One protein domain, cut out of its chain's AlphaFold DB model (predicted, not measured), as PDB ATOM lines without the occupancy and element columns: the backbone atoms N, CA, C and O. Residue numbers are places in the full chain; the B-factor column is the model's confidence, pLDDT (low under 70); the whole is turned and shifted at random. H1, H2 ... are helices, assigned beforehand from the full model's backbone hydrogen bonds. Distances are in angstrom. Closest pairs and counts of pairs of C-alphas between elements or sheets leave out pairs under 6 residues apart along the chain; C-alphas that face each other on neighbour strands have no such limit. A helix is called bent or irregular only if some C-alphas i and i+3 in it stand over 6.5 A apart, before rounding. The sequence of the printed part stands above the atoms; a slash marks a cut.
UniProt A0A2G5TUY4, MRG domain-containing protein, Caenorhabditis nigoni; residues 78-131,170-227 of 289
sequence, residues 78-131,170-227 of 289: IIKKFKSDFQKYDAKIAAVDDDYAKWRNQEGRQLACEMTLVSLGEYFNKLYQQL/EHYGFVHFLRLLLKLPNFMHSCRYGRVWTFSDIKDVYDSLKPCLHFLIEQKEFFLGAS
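AT A GLANCE: This is residues 78 to 131 and 170 to 227 of the 289 residues of the protein "MRG domain-containing protein" of Caenorhabditis nigoni (UniProt A0A2G5TUY4). A flat body of crossed helices: the longest helix, H3, is crossed about perpendicular by H4 towards its end and by H5a, one arm of the bent helix H5, nearer its start. The kinked H1 and the short H2 turn a corner before H3 begins, H5b packs on H1, H6 ends the printed part near the first residues of H4, and residues 190 to 195 stick out between H4 and H5a. The printed part has 112 residues with six named helices, H1 to H6 in that order, and no named strand: all helix. It is compact, with a radius of gyration of the C-alphas of 14.4 A, and spans 42 by 38 by 18 A.

IN THESE COORDINATES: H1, residues 78 to 94, begins with C-alpha 78 at (3.492, 17.467, 6.433) and is 21.9 A long; it is irregular, C-alphas 84 and 87 being 7.9 A apart, with a kink of 70 degrees near residue 85. H2 is residues 98 to 103. H3, residues 106 to 131, is 32.6 A long and irregular, with C-alphas 126 and 129 8.2 A apart. H4, residues 174 to 189, is 23.8 A long and irregular, with C-alphas 182 and 185 7.5 A apart. H5, residues 199 to 218, was assigned as one helix by its hydrogen bonds but is bent, C-alphas 208 and 211 being 7.3 A apart; its arms are H5a, residues 199 to 208, and H5b, residues 211 to 218, at a steep tilt of 48 degrees. H6, residues 220 to 227, ends with C-alpha 227 at (0.422, 30.494, 14.236).

HOW THE PARTS SIT: H3 touches H5a with residues 109 to 116 alone, about perpendicular at 83 degrees; the closest C-alphas, of Cys 113 and Ser 208, are 4.5 A apart. With residues 120 to 131 alone H3 touches H4, about perpendicular at 85 degrees, closest at the C-alphas of Leu 131 and Arg 179, 6.3 A. H4 and H5a run opposite ways at a shallow tilt of 13 degrees and are close but not clearly touching, closest at the C-alphas of Met 188 and Ile 202, 7.9 A. H1 touches H3 at a steep tilt of 45 degrees, opposite ways, closest at the C-alphas of Ile 79 and Leu 117, 7.3 A. H1 touches H5b, about perpendicular at 78 degrees, closest at the C-alphas of Tyr 89 and Pro 211, 5.0 A. H1 and H2 touch only at the corner, closest at the C-alphas of Ala 94 and Ala 101, 4.5 A. H6 and H4 are close but not clearly touching, closest at the C-alphas of Phe 174 and Phe 223, 6.3 A. Every O i to N i+4 pair is within hydrogen-bond range in H2, H5a and H5b; the counts are 11 of 13 in H1, 19 of 22 in H3, 10 of 12 in H4 and 2 of 4 in H6.

THE WHOLE: The two C-alphas farthest apart, of Gly 194 and Gly 225, are 42.5 A apart. Residues 132 to 169 are cut out, and C-alphas 131 and 170 are 15.2 A apart across the cut. Of the links that are printed whole, H4 to H5 is short and the others are tight. The mean pLDDT of the printed part is 88.5; residues 189 to 196 and 225 to 227 are under 70.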
ATOM      1  N   ILE A  78       4.916  17.756   6.650       94.75
ATOM      2  CA  ILE A  78       3.492  17.467   6.433       94.75
ATOM      3  C   ILE A  78       3.336  16.214   5.567       94.75
ATOM      4  O   ILE A  78       2.574  15.316   5.924       94.75
ATOM      5  N   ILE A  79       4.075  16.122   4.456       95.19
ATOM      6  CA  ILE A  79       4.053  14.954   3.567       95.19
ATOM      7  C   ILE A  79       4.566  13.715   4.303       95.19
ATOM      8  O   ILE A  79       3.951  12.653   4.208       95.19
ATOM      9  N   LYS A  80       5.654  13.831   5.070       94.69
ATOM     10  CA  LYS A  80       6.211  12.716   5.847       94.69
ATOM     11  C   LYS A  80       5.216  12.196   6.887       94.69
ATOM     12  O   LYS A  80       5.029  10.986   6.985       94.69
ATOM     13  N   LYS A  81       4.546  13.095   7.615       95.31
ATOM     14  CA  LYS A  81       3.488  12.742   8.573       95.31
ATOM     15  C   LYS A  81       2.282  12.107   7.879       95.31
ATOM     16  O   LYS A  81       1.726  11.135   8.368       95.31
ATOM     17  N   PHE A  82       1.888  12.611   6.715       96.88
ATOM     18  CA  PHE A  82       0.819  11.977   5.949       96.88
ATOM     19  C   PHE A  82       1.191  10.552   5.516       96.88
ATOM     20  O   PHE A  82       0.363   9.654   5.622       96.88
ATOM     21  N   LYS A  83       2.434  10.322   5.071       95.25
ATOM     22  CA  LYS A  83       2.895   8.986   4.668       95.25
ATOM     23  C   LYS A  83       2.809   7.970   5.807       95.25
ATOM     24  O   LYS A  83       2.369   6.851   5.558       95.25
ATOM     25  N   SER A  84       3.168   8.345   7.041       95.12
ATOM     26  CA  SER A  84       3.016   7.442   8.195       95.12
ATOM     27  C   SER A  84       1.556   7.097   8.476       95.12
ATOM     28  O   SER A  84       1.254   5.983   8.895       95.12
ATOM     29  N   ASP A  85       0.648   8.030   8.192       96.31
ATOM     30  CA  ASP A  85      -0.774   7.878   8.479       96.31
ATOM     31  C   ASP A  85      -1.584   7.393   7.262       96.31
ATOM     32  O   ASP A  85      -2.810   7.282   7.351       96.31
ATOM     33  N   PHE A  86      -0.939   7.094   6.125       97.12
ATOM     34  CA  PHE A  86      -1.611   6.840   4.846       97.12
ATOM     35  C   PHE A  86      -2.717   5.787   4.968       97.12
ATOM     36  O   PHE A  86      -3.849   6.040   4.561       97.12
ATOM     37  N   GLN A  87      -2.422   4.641   5.591       96.81
ATOM     38  CA  GLN A  87      -3.364   3.522   5.712       96.81
ATOM     39  C   GLN A  87      -4.668   3.920   6.414       96.81
ATOM     40  O   GLN A  87      -5.748   3.491   6.009       96.81
ATOM     41  N   LYS A  88      -4.583   4.784   7.433       97.25
ATOM     42  CA  LYS A  88      -5.750   5.288   8.166       97.25
ATOM     43  C   LYS A  88      -6.667   6.095   7.249       97.25
ATOM     44  O   LYS A  88      -7.883   5.934   7.309       97.25
ATOM     45  N   TYR A  89      -6.103   6.980   6.429       97.56
ATOM     46  CA  TYR A  89      -6.889   7.841   5.542       97.56
ATOM     47  C   TYR A  89      -7.345   7.112   4.281       97.56
ATOM     48  O   TYR A  89      -8.467   7.335   3.839       97.56
ATOM     49  N   ASP A  90      -6.533   6.203   3.745       97.56
ATOM     50  CA  ASP A  90      -6.923   5.329   2.639       97.56
ATOM     51  C   ASP A  90      -8.161   4.499   3.002       97.56
ATOM     52  O   ASP A  90      -9.136   4.505   2.256       97.56
ATOM     53  N   ALA A  91      -8.171   3.879   4.189       96.62
ATOM     54  CA  ALA A  91      -9.320   3.122   4.681       96.62
ATOM     55  C   ALA A  91     -10.575   3.997   4.850       96.62
ATOM     56  O   ALA A  91     -11.670   3.573   4.488       96.62
ATOM     57  N   LYS A  92     -10.423   5.234   5.352       96.50
ATOM     58  CA  LYS A  92     -11.539   6.187   5.480       96.50
ATOM     59  C   LYS A  92     -12.162   6.533   4.130       96.50
ATOM     60  O   LYS A  92     -13.383   6.542   4.029       96.50
ATOM     61  N   ILE A  93     -11.345   6.805   3.109       96.38
ATOM     62  CA  ILE A  93     -11.853   7.121   1.766       96.38
ATOM     63  C   ILE A  93     -12.462   5.877   1.114       96.38
ATOM     64  O   ILE A  93     -13.569   5.951   0.592       96.38
ATOM     65  N   ALA A  94     -11.793   4.725   1.194       95.50
ATOM     66  CA  ALA A  94     -12.297   3.478   0.622       95.50
ATOM     67  C   ALA A  94     -13.637   3.026   1.231       95.50
ATOM     68  O   ALA A  94     -14.402   2.343   0.561       95.50
ATOM     69  N   ALA A  95     -13.942   3.418   2.472       95.62
ATOM     70  CA  ALA A  95     -15.219   3.118   3.119       95.62
ATOM     71  C   ALA A  95     -16.401   3.965   2.611       95.62
ATOM     72  O   ALA A  95     -17.547   3.602   2.860       95.62
ATOM     73  N   VAL A  96     -16.142   5.099   1.949       95.06
ATOM     74  CA  VAL A  96     -17.186   6.058   1.527       95.06
ATOM     75  C   VAL A  96     -17.223   6.309   0.018       95.06
ATOM     76  O   VAL A  96     -18.141   6.964  -0.467       95.06
ATOM     77  N   ASP A  97     -16.233   5.813  -0.723       93.75
ATOM     78  CA  ASP A  97     -16.083   6.013  -2.162       93.75
ATOM     79  C   ASP A  97     -15.747   4.679  -2.845       93.75
ATOM     80  O   ASP A  97     -14.589   4.255  -2.920       93.75
ATOM     81  N   ASP A  98     -16.791   4.013  -3.343       94.19
ATOM     82  CA  ASP A  98     -16.704   2.723  -4.036       94.19
ATOM     83  C   ASP A  98     -15.813   2.781  -5.283       94.19
ATOM     84  O   ASP A  98     -15.105   1.815  -5.585       94.19
ATOM     85  N   ASP A  99     -15.846   3.899  -6.013       91.69
ATOM     86  CA  ASP A  99     -15.047   4.082  -7.223       91.69
ATOM     87  C   ASP A  99     -13.561   4.174  -6.864       91.69
ATOM     88  O   ASP A  99     -12.724   3.542  -7.512       91.69
ATOM     89  N   TYR A 100     -13.224   4.903  -5.796       93.69
ATOM     90  CA  TYR A 100     -11.867   4.949  -5.248       93.69
ATOM     91  C   TYR A 100     -11.414   3.578  -4.725       93.69
ATOM     92  O   TYR A 100     -10.290   3.149  -5.002       93.69
ATOM     93  N   ALA A 101     -12.281   2.866  -4.001       93.56
ATOM     94  CA  ALA A 101     -11.966   1.552  -3.445       93.56
ATOM     95  C   ALA A 101     -11.667   0.509  -4.539       93.56
ATOM     96  O   ALA A 101     -10.766  -0.316  -4.367       93.56
ATOM     97  N   LYS A 102     -12.386   0.571  -5.669       93.81
ATOM     98  CA  LYS A 102     -12.229  -0.330  -6.827       93.81
ATOM     99  C   LYS A 102     -11.138   0.105  -7.809       93.81
ATOM    100  O   LYS A 102     -10.713  -0.713  -8.619       93.81
ATOM    101  N   TRP A 103     -10.684   1.359  -7.758       91.50
ATOM    102  CA  TRP A 103      -9.718   1.916  -8.715       91.50
ATOM    103  C   TRP A 103      -8.395   1.143  -8.748       91.50
ATOM    104  O   TRP A 103      -7.922   0.771  -9.821       91.50
ATOM    105  N   ARG A 104      -7.797   0.883  -7.581       92.81
ATOM    106  CA  ARG A 104      -6.558   0.103  -7.419       92.81
ATOM    107  C   ARG A 104      -6.612  -0.684  -6.116       92.81
ATOM    108  O   ARG A 104      -7.358  -0.319  -5.211       92.81
ATOM    109  N   ASN A 105      -5.773  -1.712  -5.991       95.44
ATOM    110  CA  ASN A 105      -5.498  -2.322  -4.689       95.44
ATOM    111  C   ASN A 105      -4.788  -1.318  -3.753       95.44
ATOM    112  O   ASN A 105      -4.294  -0.280  -4.195       95.44
ATOM    113  N   GLN A 106      -4.738  -1.618  -2.455       95.06
ATOM    114  CA  GLN A 106      -4.193  -0.705  -1.442       95.06
ATOM    115  C   GLN A 106      -2.749  -0.263  -1.740       95.06
ATOM    116  O   GLN A 106      -2.452   0.929  -1.687       95.06
ATOM    117  N   GLU A 107      -1.871  -1.196  -2.117       96.19
ATOM    118  CA  GLU A 107      -0.475  -0.902  -2.480       96.19
ATOM    119  C   GLU A 107      -0.383   0.028  -3.698       96.19
ATOM    120  O   GLU A 107       0.384   0.991  -3.709       96.19
ATOM    121  N   GLY A 108      -1.213  -0.211  -4.715       96.19
ATOM    122  CA  GLY A 108      -1.287   0.620  -5.909       96.19
ATOM    123  C   GLY A 108      -1.795   2.031  -5.617       96.19
ATOM    124  O   GLY A 108      -1.300   2.984  -6.219       96.19
ATOM    125  N   ARG A 109      -2.746   2.184  -4.684       96.62
ATOM    126  CA  ARG A 109      -3.210   3.502  -4.215       96.62
ATOM    127  C   ARG A 109      -2.119   4.231  -3.436       96.62
ATOM    128  O   ARG A 109      -1.912   5.420  -3.672       96.62
ATOM    129  N   GLN A 110      -1.383   3.525  -2.574       96.69
ATOM    130  CA  GLN A 110      -0.247   4.096  -1.850       96.69
ATOM    131  C   GLN A 110       0.819   4.613  -2.817       96.69
ATOM    132  O   GLN A 110       1.192   5.782  -2.746       96.69
ATOM    133  N   LEU A 111       1.259   3.780  -3.762       96.25
ATOM    134  CA  LEU A 111       2.282   4.159  -4.734       96.25
ATOM    135  C   LEU A 111       1.855   5.374  -5.572       96.25
ATOM    136  O   LEU A 111       2.636   6.310  -5.744       96.25
ATOM    137  N   ALA A 112       0.611   5.385  -6.060       95.06
ATOM    138  CA  ALA A 112       0.077   6.498  -6.842       95.06
ATOM    139  C   ALA A 112       0.018   7.802  -6.023       95.06
ATOM    140  O   ALA A 112       0.432   8.863  -6.502       95.06
ATOM    141  N   CYS A 113      -0.417   7.719  -4.762       96.31
ATOM    142  CA  CYS A 113      -0.424   8.846  -3.836       96.31
ATOM    143  C   CYS A 113       0.993   9.376  -3.579       96.31
ATOM    144  O   CYS A 113       1.248  10.576  -3.702       96.31
ATOM    145  N   GLU A 114       1.945   8.488  -3.294       95.12
ATOM    146  CA  GLU A 114       3.330   8.862  -3.029       95.12
ATOM    147  C   GLU A 114       3.999   9.528  -4.233       95.12
ATOM    148  O   GLU A 114       4.600  10.592  -4.081       95.12
ATOM    149  N   MET A 115       3.850   8.960  -5.432       94.31
ATOM    150  CA  MET A 115       4.361   9.561  -6.668       94.31
ATOM    151  C   MET A 115       3.751  10.940  -6.931       94.31
ATOM    152  O   MET A 115       4.455  11.869  -7.345       94.31
ATOM    153  N   THR A 116       2.452  11.090  -6.668       93.94
ATOM    154  CA  THR A 116       1.751  12.367  -6.825       93.94
ATOM    155  C   THR A 116       2.305  13.414  -5.858       93.94
ATOM    156  O   THR A 116       2.617  14.529  -6.274       93.94
ATOM    157  N   LEU A 117       2.505  13.063  -4.585       94.88
ATOM    158  CA  LEU A 117       3.051  13.979  -3.579       94.88
ATOM    159  C   LEU A 117       4.512  14.355  -3.840       94.88
ATOM    160  O   LEU A 117       4.871  15.520  -3.669       94.88
ATOM    161  N   VAL A 118       5.339  13.409  -4.299       93.69
ATOM    162  CA  VAL A 118       6.719  13.694  -4.729       93.69
ATOM    163  C   VAL A 118       6.713  14.700  -5.877       93.69
ATOM    164  O   VAL A 118       7.375  15.734  -5.794       93.69
ATOM    165  N   SER A 119       5.889  14.454  -6.900       91.19
ATOM    166  CA  SER A 119       5.757  15.357  -8.048       91.19
ATOM    167  C   SER A 119       5.312  16.755  -7.610       91.19
ATOM    168  O   SER A 119       5.883  17.753  -8.044       91.19
ATOM    169  N   LEU A 120       4.325  16.852  -6.712       92.12
ATOM    170  CA  LEU A 120       3.878  18.129  -6.151       92.12
ATOM    171  C   LEU A 120       4.991  18.857  -5.386       92.12
ATOM    172  O   LEU A 120       5.124  20.071  -5.536       92.12
ATOM    173  N   GLY A 121       5.805  18.139  -4.611       92.62
ATOM    174  CA  GLY A 121       6.965  18.709  -3.925       92.62
ATOM    175  C   GLY A 121       7.985  19.301  -4.900       92.62
ATOM    176  O   GLY A 121       8.435  20.434  -4.724       92.62
ATOM    177  N   GLU A 122       8.293  18.587  -5.984       91.44
ATOM    178  CA  GLU A 122       9.169  19.096  -7.044       91.44
ATOM    179  C   GLU A 122       8.581  20.321  -7.756       91.44
ATOM    180  O   GLU A 122       9.295  21.298  -8.004       91.44
ATOM    181  N   TYR A 123       7.281  20.298  -8.066       89.94
ATOM    182  CA  TYR A 123       6.591  21.449  -8.649       89.94
ATOM    183  C   TYR A 123       6.639  22.656  -7.717       89.94
ATOM    184  O   TYR A 123       6.912  23.765  -8.175       89.94
ATOM    185  N   PHE A 124       6.431  22.450  -6.418       92.56
ATOM    186  CA  PHE A 124       6.534  23.518  -5.434       92.56
ATOM    187  C   PHE A 124       7.940  24.114  -5.407       92.56
ATOM    188  O   PHE A 124       8.081  25.325  -5.534       92.56
ATOM    189  N   ASN A 125       8.987  23.289  -5.335       92.12
ATOM    190  CA  ASN A 125      10.374  23.765  -5.335       92.12
ATOM    191  C   ASN A 125      10.712  24.617  -6.568       92.12
ATOM    192  O   ASN A 125      11.401  25.628  -6.444       92.12
ATOM    193  N   LYS A 126      10.163  24.274  -7.738       89.50
ATOM    194  CA  LYS A 126      10.357  25.037  -8.982       89.50
ATOM    195  C   LYS A 126       9.523  26.320  -9.050       89.50
ATOM    196  O   LYS A 126       9.957  27.294  -9.661       89.50
ATOM    197  N   LEU A 127       8.320  26.323  -8.474       87.75
ATOM    198  CA  LEU A 127       7.308  27.360  -8.717       87.75
ATOM    199  C   LEU A 127       6.922  28.172  -7.477       87.75
ATOM    200  O   LEU A 127       6.060  29.042  -7.593       87.75
ATOM    201  N   TYR A 128       7.538  27.942  -6.311       89.88
ATOM    202  CA  TYR A 128       7.105  28.552  -5.046       89.88
ATOM    203  C   TYR A 128       6.974  30.076  -5.138       89.88
ATOM    204  O   TYR A 128       6.003  30.621  -4.634       89.88
ATOM    205  N   GLN A 129       7.869  30.763  -5.859       89.50
ATOM    206  CA  GLN A 129       7.813  32.221  -6.031       89.50
ATOM    207  C   GLN A 129       6.521  32.706  -6.710       89.50
ATOM    208  O   GLN A 129       6.051  33.799  -6.412       89.50
ATOM    209  N   GLN A 130       5.920  31.896  -7.588       87.38
ATOM    210  CA  GLN A 130       4.641  32.199  -8.246       87.38
ATOM    211  C   GLN A 130       3.429  31.943  -7.333       87.38
ATOM    212  O   GLN A 130       2.320  32.371  -7.646       87.38
ATOM    213  N   LEU A 131       3.632  31.226  -6.224       88.88
ATOM    214  CA  LEU A 131       2.615  30.906  -5.216       88.88
ATOM    215  C   LEU A 131       2.628  31.883  -4.027       88.88
ATOM    216  O   LEU A 131       1.754  31.813  -3.158       88.88
ATOM    217  N   GLU A 170      11.169  22.624   2.409       91.88
ATOM    218  CA  GLU A 170      11.758  22.645   3.758       91.88
ATOM    219  C   GLU A 170      11.501  23.978   4.497       91.88
ATOM    220  O   GLU A 170      11.608  24.047   5.719       91.88
ATOM    221  N   HIS A 171      11.138  25.049   3.781       88.31
ATOM    222  CA  HIS A 171      11.077  26.423   4.316       88.31
ATOM    223  C   HIS A 171       9.687  27.066   4.308       88.31
ATOM    224  O   HIS A 171       9.489  28.137   4.899       88.31
ATOM    225  N   TYR A 172       8.753  26.453   3.589       90.19
ATOM    226  CA  TYR A 172       7.351  26.836   3.530       90.19
ATOM    227  C   TYR A 172       6.500  25.710   4.113       90.19
ATOM    228  O   TYR A 172       6.957  24.577   4.221       90.19
ATOM    229  N   GLY A 173       5.267  26.025   4.500       91.38
ATOM    230  CA  GLY A 173       4.425  25.124   5.288       91.38
ATOM    231  C   GLY A 173       3.002  24.997   4.771       91.38
ATOM    232  O   GLY A 173       2.709  25.329   3.623       91.38
ATOM    233  N   PHE A 174       2.111  24.547   5.653       92.19
ATOM    234  CA  PHE A 174       0.733  24.144   5.348       92.19
ATOM    235  C   PHE A 174      -0.015  25.073   4.391       92.19
ATOM    236  O   PHE A 174      -0.491  24.631   3.349       92.19
ATOM    237  N   VAL A 175      -0.068  26.372   4.687       91.12
ATOM    238  CA  VAL A 175      -0.809  27.338   3.862       91.12
ATOM    239  C   VAL A 175      -0.256  27.420   2.434       91.12
ATOM    240  O   VAL A 175      -1.017  27.440   1.470       91.12
ATOM    241  N   HIS A 176       1.066  27.370   2.271       91.94
ATOM    242  CA  HIS A 176       1.711  27.386   0.957       91.94
ATOM    243  C   HIS A 176       1.452  26.088   0.184       91.94
ATOM    244  O   HIS A 176       1.279  26.120  -1.036       91.94
ATOM    245  N   PHE A 177       1.356  24.958   0.890       93.50
ATOM    246  CA  PHE A 177       0.933  23.696   0.291       93.50
ATOM    247  C   PHE A 177      -0.516  23.766  -0.206       93.50
ATOM    248  O   PHE A 177      -0.806  23.338  -1.321       93.50
ATOM    249  N   LEU A 178      -1.421  24.398   0.550       93.25
ATOM    250  CA  LEU A 178      -2.794  24.634   0.092       93.25
ATOM    251  C   LEU A 178      -2.845  25.539  -1.148       93.25
ATOM    252  O   LEU A 178      -3.601  25.257  -2.078       93.25
ATOM    253  N   ARG A 179      -2.012  26.587  -1.216       91.56
ATOM    254  CA  ARG A 179      -1.906  27.445  -2.412       91.56
ATOM    255  C   ARG A 179      -1.439  26.662  -3.645       91.56
ATOM    256  O   ARG A 179      -1.963  26.893  -4.735       91.56
ATOM    257  N   LEU A 180      -0.504  25.719  -3.485       92.12
ATOM    258  CA  LEU A 180      -0.100  24.803  -4.558       92.12
ATOM    259  C   LEU A 180      -1.289  23.964  -5.042       92.12
ATOM    260  O   LEU A 180      -1.557  23.934  -6.242       92.12
ATOM    261  N   LEU A 181      -2.017  23.327  -4.120       91.75
ATOM    262  CA  LEU A 181      -3.178  22.493  -4.449       91.75
ATOM    263  C   LEU A 181      -4.276  23.301  -5.154       91.75
ATOM    264  O   LEU A 181      -4.836  22.838  -6.143       91.75
ATOM    265  N   LEU A 182      -4.526  24.542  -4.727       89.25
ATOM    266  CA  LEU A 182      -5.473  25.441  -5.390       89.25
ATOM    267  C   LEU A 182      -5.075  25.751  -6.844       89.25
ATOM    268  O   LEU A 182      -5.934  25.917  -7.709       89.25
ATOM    269  N   LYS A 183      -3.773  25.846  -7.132       86.06
ATOM    270  CA  LYS A 183      -3.249  26.127  -8.478       86.06
ATOM    271  C   LYS A 183      -3.003  24.869  -9.315       86.06
ATOM    272  O   LYS A 183      -2.710  25.000 -10.503       86.06
ATOM    273  N   LEU A 184      -3.186  23.676  -8.748       85.19
ATOM    274  CA  LEU A 184      -2.945  22.399  -9.419       85.19
ATOM    275  C   LEU A 184      -3.652  22.264 -10.782       85.19
ATOM    276  O   LEU A 184      -2.976  21.881 -11.739       85.19
ATOM    277  N   PRO A 185      -4.939  22.641 -10.952       80.44
ATOM    278  CA  PRO A 185      -5.593  22.567 -12.264       80.44
ATOM    279  C   PRO A 185      -4.884  23.405 -13.336       80.44
ATOM    280  O   PRO A 185      -4.717  22.963 -14.473       80.44
ATOM    281  N   ASN A 186      -4.393  24.592 -12.962       77.62
ATOM    282  CA  ASN A 186      -3.672  25.475 -13.879       77.62
ATOM    283  C   ASN A 186      -2.319  24.882 -14.276       77.62
ATOM    284  O   ASN A 186      -1.914  25.009 -15.433       77.62
ATOM    285  N   PHE A 187      -1.626  24.229 -13.339       75.75
ATOM    286  CA  PHE A 187      -0.348  23.576 -13.619       75.75
ATOM    287  C   PHE A 187      -0.511  22.376 -14.544       75.75
ATOM    288  O   PHE A 187       0.261  22.239 -15.490       75.75
ATOM    289  N   MET A 188      -1.545  21.562 -14.340       75.88
ATOM    290  CA  MET A 188      -1.809  20.416 -15.212       75.88
ATOM    291  C   MET A 188      -2.197  20.846 -16.628       75.88
ATOM    292  O   MET A 188      -1.694  20.276 -17.592       75.88
ATOM    293  N   HIS A 189      -2.985  21.916 -16.776       69.62
ATOM    294  CA  HIS A 189      -3.303  22.476 -18.093       69.62
ATOM    295  C   HIS A 189      -2.089  23.132 -18.776       69.62
ATOM    296  O   HIS A 189      -1.938  23.070 -19.993       69.62
ATOM    297  N   SER A 190      -1.210  23.786 -18.013       66.25
ATOM    298  CA  SER A 190      -0.058  24.524 -18.561       66.25
ATOM    299  C   SER A 190       1.173  23.643 -18.800       66.25
ATOM    300  O   SER A 190       2.224  24.145 -19.204       66.25
ATOM    301  N   CYS A 191       1.066  22.339 -18.545       62.78
ATOM    302  CA  CYS A 191       2.159  21.384 -18.624       62.78
ATOM    303  C   CYS A 191       2.561  21.146 -20.094       62.78
ATOM    304  O   CYS A 191       2.022  20.284 -20.780       62.78
ATOM    305  N   ARG A 192       3.521  21.934 -20.600       52.03
ATOM    306  CA  ARG A 192       4.005  21.896 -21.998       52.03
ATOM    307  C   ARG A 192       4.977  20.746 -22.307       52.03
ATOM    308  O   ARG A 192       5.671  20.796 -23.318       52.03
ATOM    309  N   TYR A 193       5.038  19.703 -21.481       54.31
ATOM    310  CA  TYR A 193       6.004  18.600 -21.616       54.31
ATOM    311  C   TYR A 193       5.681  17.602 -22.748       54.31
ATOM    312  O   TYR A 193       6.022  16.427 -22.662       54.31
ATOM    313  N   GLY A 194       4.999  18.034 -23.811       54.34
ATOM    314  CA  GLY A 194       4.678  17.196 -24.975       54.34
ATOM    315  C   GLY A 194       3.691  16.051 -24.709       54.34
ATOM    316  O   GLY A 194       3.276  15.383 -25.653       54.34
ATOM    317  N   ARG A 195       3.279  15.834 -23.452       62.44
ATOM    318  CA  ARG A 195       2.246  14.873 -23.066       62.44
ATOM    319  C   ARG A 195       0.894  15.566 -22.995       62.44
ATOM    320  O   ARG A 195       0.709  16.528 -22.254       62.44
ATOM    321  N   VAL A 196      -0.058  15.038 -23.749       66.75
ATOM    322  CA  VAL A 196      -1.454  15.458 -23.690       66.75
ATOM    323  C   VAL A 196      -2.101  14.746 -22.517       66.75
ATOM    324  O   VAL A 196      -2.198  13.522 -22.522       66.75
ATOM    325  N   TRP A 197      -2.515  15.505 -21.506       74.19
ATOM    326  CA  TRP A 197      -3.220  14.952 -20.355       74.19
ATOM    327  C   TRP A 197      -4.630  14.531 -20.756       74.19
ATOM    328  O   TRP A 197      -5.434  15.366 -21.187       74.19
ATOM    329  N   THR A 198      -4.927  13.244 -20.599       77.81
ATOM    330  CA  THR A 198      -6.279  12.719 -20.781       77.81
ATOM    331  C   THR A 198      -7.131  12.991 -19.543       77.81
ATOM    332  O   THR A 198      -6.628  13.283 -18.455       77.81
ATOM    333  N   PHE A 199      -8.450  12.863 -19.691       79.94
ATOM    334  CA  PHE A 199      -9.369  12.902 -18.552       79.94
ATOM    335  C   PHE A 199      -8.998  11.850 -17.494       79.94
ATOM    336  O   PHE A 199      -9.030  12.141 -16.301       79.94
ATOM    337  N   SER A 200      -8.599  10.652 -17.937       82.75
ATOM    338  CA  SER A 200      -8.196   9.560 -17.048       82.75
ATOM    339  C   SER A 200      -6.940   9.902 -16.257       82.75
ATOM    340  O   SER A 200      -6.921   9.662 -15.058       82.75
ATOM    341  N   ASP A 201      -5.921  10.495 -16.890       83.38
ATOM    342  CA  ASP A 201      -4.674  10.867 -16.202       83.38
ATOM    343  C   ASP A 201      -4.938  11.876 -15.078       83.38
ATOM    344  O   ASP A 201      -4.381  11.784 -13.988       83.38
ATOM    345  N   ILE A 202      -5.816  12.848 -15.327       83.81
ATOM    346  CA  ILE A 202      -6.141  13.879 -14.337       83.81
ATOM    347  C   ILE A 202      -7.038  13.331 -13.234       83.81
ATOM    348  O   ILE A 202      -6.841  13.667 -12.066       83.81
ATOM    349  N   LYS A 203      -7.992  12.463 -13.584       86.38
ATOM    350  CA  LYS A 203      -8.781  11.739 -12.589       86.38
ATOM    351  C   LYS A 203      -7.871  10.909 -11.678       86.38
ATOM    352  O   LYS A 203      -8.046  10.973 -10.469       86.38
ATOM    353  N   ASP A 204      -6.871  10.224 -12.235       88.88
ATOM    354  CA  ASP A 204      -5.887   9.423 -11.491       88.88
ATOM    355  C   ASP A 204      -5.100  10.286 -10.484       88.88
ATOM    356  O   ASP A 204      -4.974   9.918  -9.315       88.88
ATOM    357  N   VAL A 205      -4.668  11.490 -10.884       90.31
ATOM    358  CA  VAL A 205      -4.028  12.463  -9.976       90.31
ATOM    359  C   VAL A 205      -4.978  12.903  -8.859       90.31
ATOM    360  O   VAL A 205      -4.581  12.973  -7.697       90.31
ATOM    361  N   TYR A 206      -6.236  13.211  -9.179       90.62
ATOM    362  CA  TYR A 206      -7.202  13.663  -8.175       90.62
ATOM    363  C   TYR A 206      -7.611  12.560  -7.204       90.62
ATOM    364  O   TYR A 206      -7.664  12.813  -6.001       90.62
ATOM    365  N   ASP A 207      -7.838  11.344  -7.697       92.44
ATOM    366  CA  ASP A 207      -8.113  10.179  -6.858       92.44
ATOM    367  C   ASP A 207      -6.929   9.893  -5.926       92.44
ATOM    368  O   ASP A 207      -7.129   9.696  -4.728       92.44
ATOM    369  N   SER A 208      -5.693  10.014  -6.426       94.75
ATOM    370  CA  SER A 208      -4.468   9.884  -5.622       94.75
ATOM    371  C   SER A 208      -4.376  10.899  -4.477       94.75
ATOM    372  O   SER A 208      -3.734  10.630  -3.462       94.75
ATOM    373  N   LEU A 209      -4.998  12.074  -4.610       95.25
ATOM    374  CA  LEU A 209      -4.952  13.130  -3.594       95.25
ATOM    375  C   LEU A 209      -6.044  13.016  -2.529       95.25
ATOM    376  O   LEU A 209      -5.914  13.665  -1.489       95.25
ATOM    377  N   LYS A 210      -7.091  12.202  -2.732       94.88
ATOM    378  CA  LYS A 210      -8.229  12.101  -1.798       94.88
ATOM    379  C   LYS A 210      -7.805  11.828  -0.344       94.88
ATOM    380  O   LYS A 210      -8.227  12.598   0.525       94.88
ATOM    381  N   PRO A 211      -6.935  10.840  -0.039       96.94
ATOM    382  CA  PRO A 211      -6.538  10.586   1.348       96.94
ATOM    383  C   PRO A 211      -5.737  11.747   1.946       96.94
ATOM    384  O   PRO A 211      -5.931  12.101   3.108       96.94
ATOM    385  N   CYS A 212      -4.879  12.386   1.142       97.12
ATOM    386  CA  CYS A 212      -4.099  13.545   1.572       97.12
ATOM    387  C   CYS A 212      -5.007  14.735   1.899       97.12
ATOM    388  O   CYS A 212      -4.860  15.350   2.952       97.12
ATOM    389  N   LEU A 213      -6.002  15.026   1.059       96.06
ATOM    390  CA  LEU A 213      -6.970  16.093   1.322       96.06
ATOM    391  C   LEU A 213      -7.735  15.855   2.628       96.06
ATOM    392  O   LEU A 213      -7.894  16.786   3.416       96.06
ATOM    393  N   HIS A 214      -8.151  14.618   2.898       96.12
ATOM    394  CA  HIS A 214      -8.835  14.274   4.145       96.12
ATOM    395  C   HIS A 214      -7.929  14.435   5.375       96.12
ATOM    396  O   HIS A 214      -8.360  14.965   6.399       96.12
ATOM    397  N   PHE A 215      -6.656  14.048   5.261       97.25
ATOM    398  CA  PHE A 215      -5.641  14.304   6.284       97.25
ATOM    399  C   PHE A 215      -5.464  15.797   6.564       97.25
ATOM    400  O   PHE A 215      -5.495  16.216   7.720       97.25
ATOM    401  N   LEU A 216      -5.332  16.611   5.516       95.94
ATOM    402  CA  LEU A 216      -5.166  18.057   5.653       95.94
ATOM    403  C   LEU A 216      -6.387  18.708   6.312       95.94
ATOM    404  O   LEU A 216      -6.209  19.630   7.100       95.94
ATOM    405  N   ILE A 217      -7.605  18.231   6.029       95.00
ATOM    406  CA  ILE A 217      -8.831  18.709   6.687       95.00
ATOM    407  C   ILE A 217      -8.815  18.370   8.179       95.00
ATOM    408  O   ILE A 217      -9.028  19.262   8.998       95.00
ATOM    409  N   GLU A 218      -8.561  17.108   8.539       95.12
ATOM    410  CA  GLU A 218      -8.582  16.667   9.942       95.12
ATOM    411  C   GLU A 218      -7.478  17.321  10.778       95.12
ATOM    412  O   GLU A 218      -7.674  17.592  11.959       95.12
ATOM    413  N   GLN A 219      -6.321  17.589  10.174       93.25
ATOM    414  CA  GLN A 219      -5.158  18.153  10.857       93.25
ATOM    415  C   GLN A 219      -5.029  19.675  10.682       93.25
ATOM    416  O   GLN A 219      -4.047  20.257  11.145       93.25
ATOM    417  N   LYS A 220      -5.997  20.346  10.041       90.50
ATOM    418  CA  LYS A 220      -5.890  21.779   9.718       90.50
ATOM    419  C   LYS A 220      -5.632  22.642  10.953       90.50
ATOM    420  O   LYS A 220      -4.763  23.500  10.913       90.50
ATOM    421  N   GLU A 221      -6.329  22.385  12.060       87.75
ATOM    422  CA  GLU A 221      -6.183  23.170  13.292       87.75
ATOM    423  C   GLU A 221      -4.822  22.933  13.949       87.75
ATOM    424  O   GLU A 221      -4.240  23.857  14.496       87.75
ATOM    425  N   PHE A 222      -4.263  21.726  13.836       88.00
ATOM    426  CA  PHE A 222      -2.902  21.439  14.290       88.00
ATOM    427  C   PHE A 222      -1.874  22.227  13.464       88.00
ATOM    428  O   PHE A 222      -0.987  22.876  14.017       88.00
ATOM    429  N   PHE A 223      -2.033  22.244  12.139       87.62
ATOM    430  CA  PHE A 223      -1.138  22.984  11.252       87.62
ATOM    431  C   PHE A 223      -1.309  24.510  11.323       87.62
ATOM    432  O   PHE A 223      -0.365  25.238  11.016       87.62
ATOM    433  N   LEU A 224      -2.483  25.000  11.736       80.12
ATOM    434  CA  LEU A 224      -2.785  26.426  11.907       80.12
ATOM    435  C   LEU A 224      -2.521  26.941  13.328       80.12
ATOM    436  O   LEU A 224      -2.066  28.071  13.476       80.12
ATOM    437  N   GLY A 225      -2.775  26.145  14.369       61.75
ATOM    438  CA  GLY A 225      -2.650  26.505  15.792       61.75
ATOM    439  C   GLY A 225      -1.218  26.826  16.225       61.75
ATOM    440  O   GLY A 225      -0.982  27.559  17.182       61.75
ATOM    441  N   ALA A 226      -0.270  26.391  15.412       50.41
ATOM    442  CA  ALA A 226       1.105  26.839  15.388       50.41
ATOM    443  C   ALA A 226       1.256  28.382  15.224       50.41
ATOM    444  O   ALA A 226       2.120  29.001  15.838       50.41
ATOM    445  N   SER A 227       0.378  29.038  14.465       45.19
ATOM    446  CA  SER A 227       0.422  30.494  14.236       45.19
ATOM    447  C   SER A 227      -0.311  31.334  15.297       45.19
ATOM    448  O   SER A 227      -0.053  32.531  15.410       45.19
TER     449      SER A 227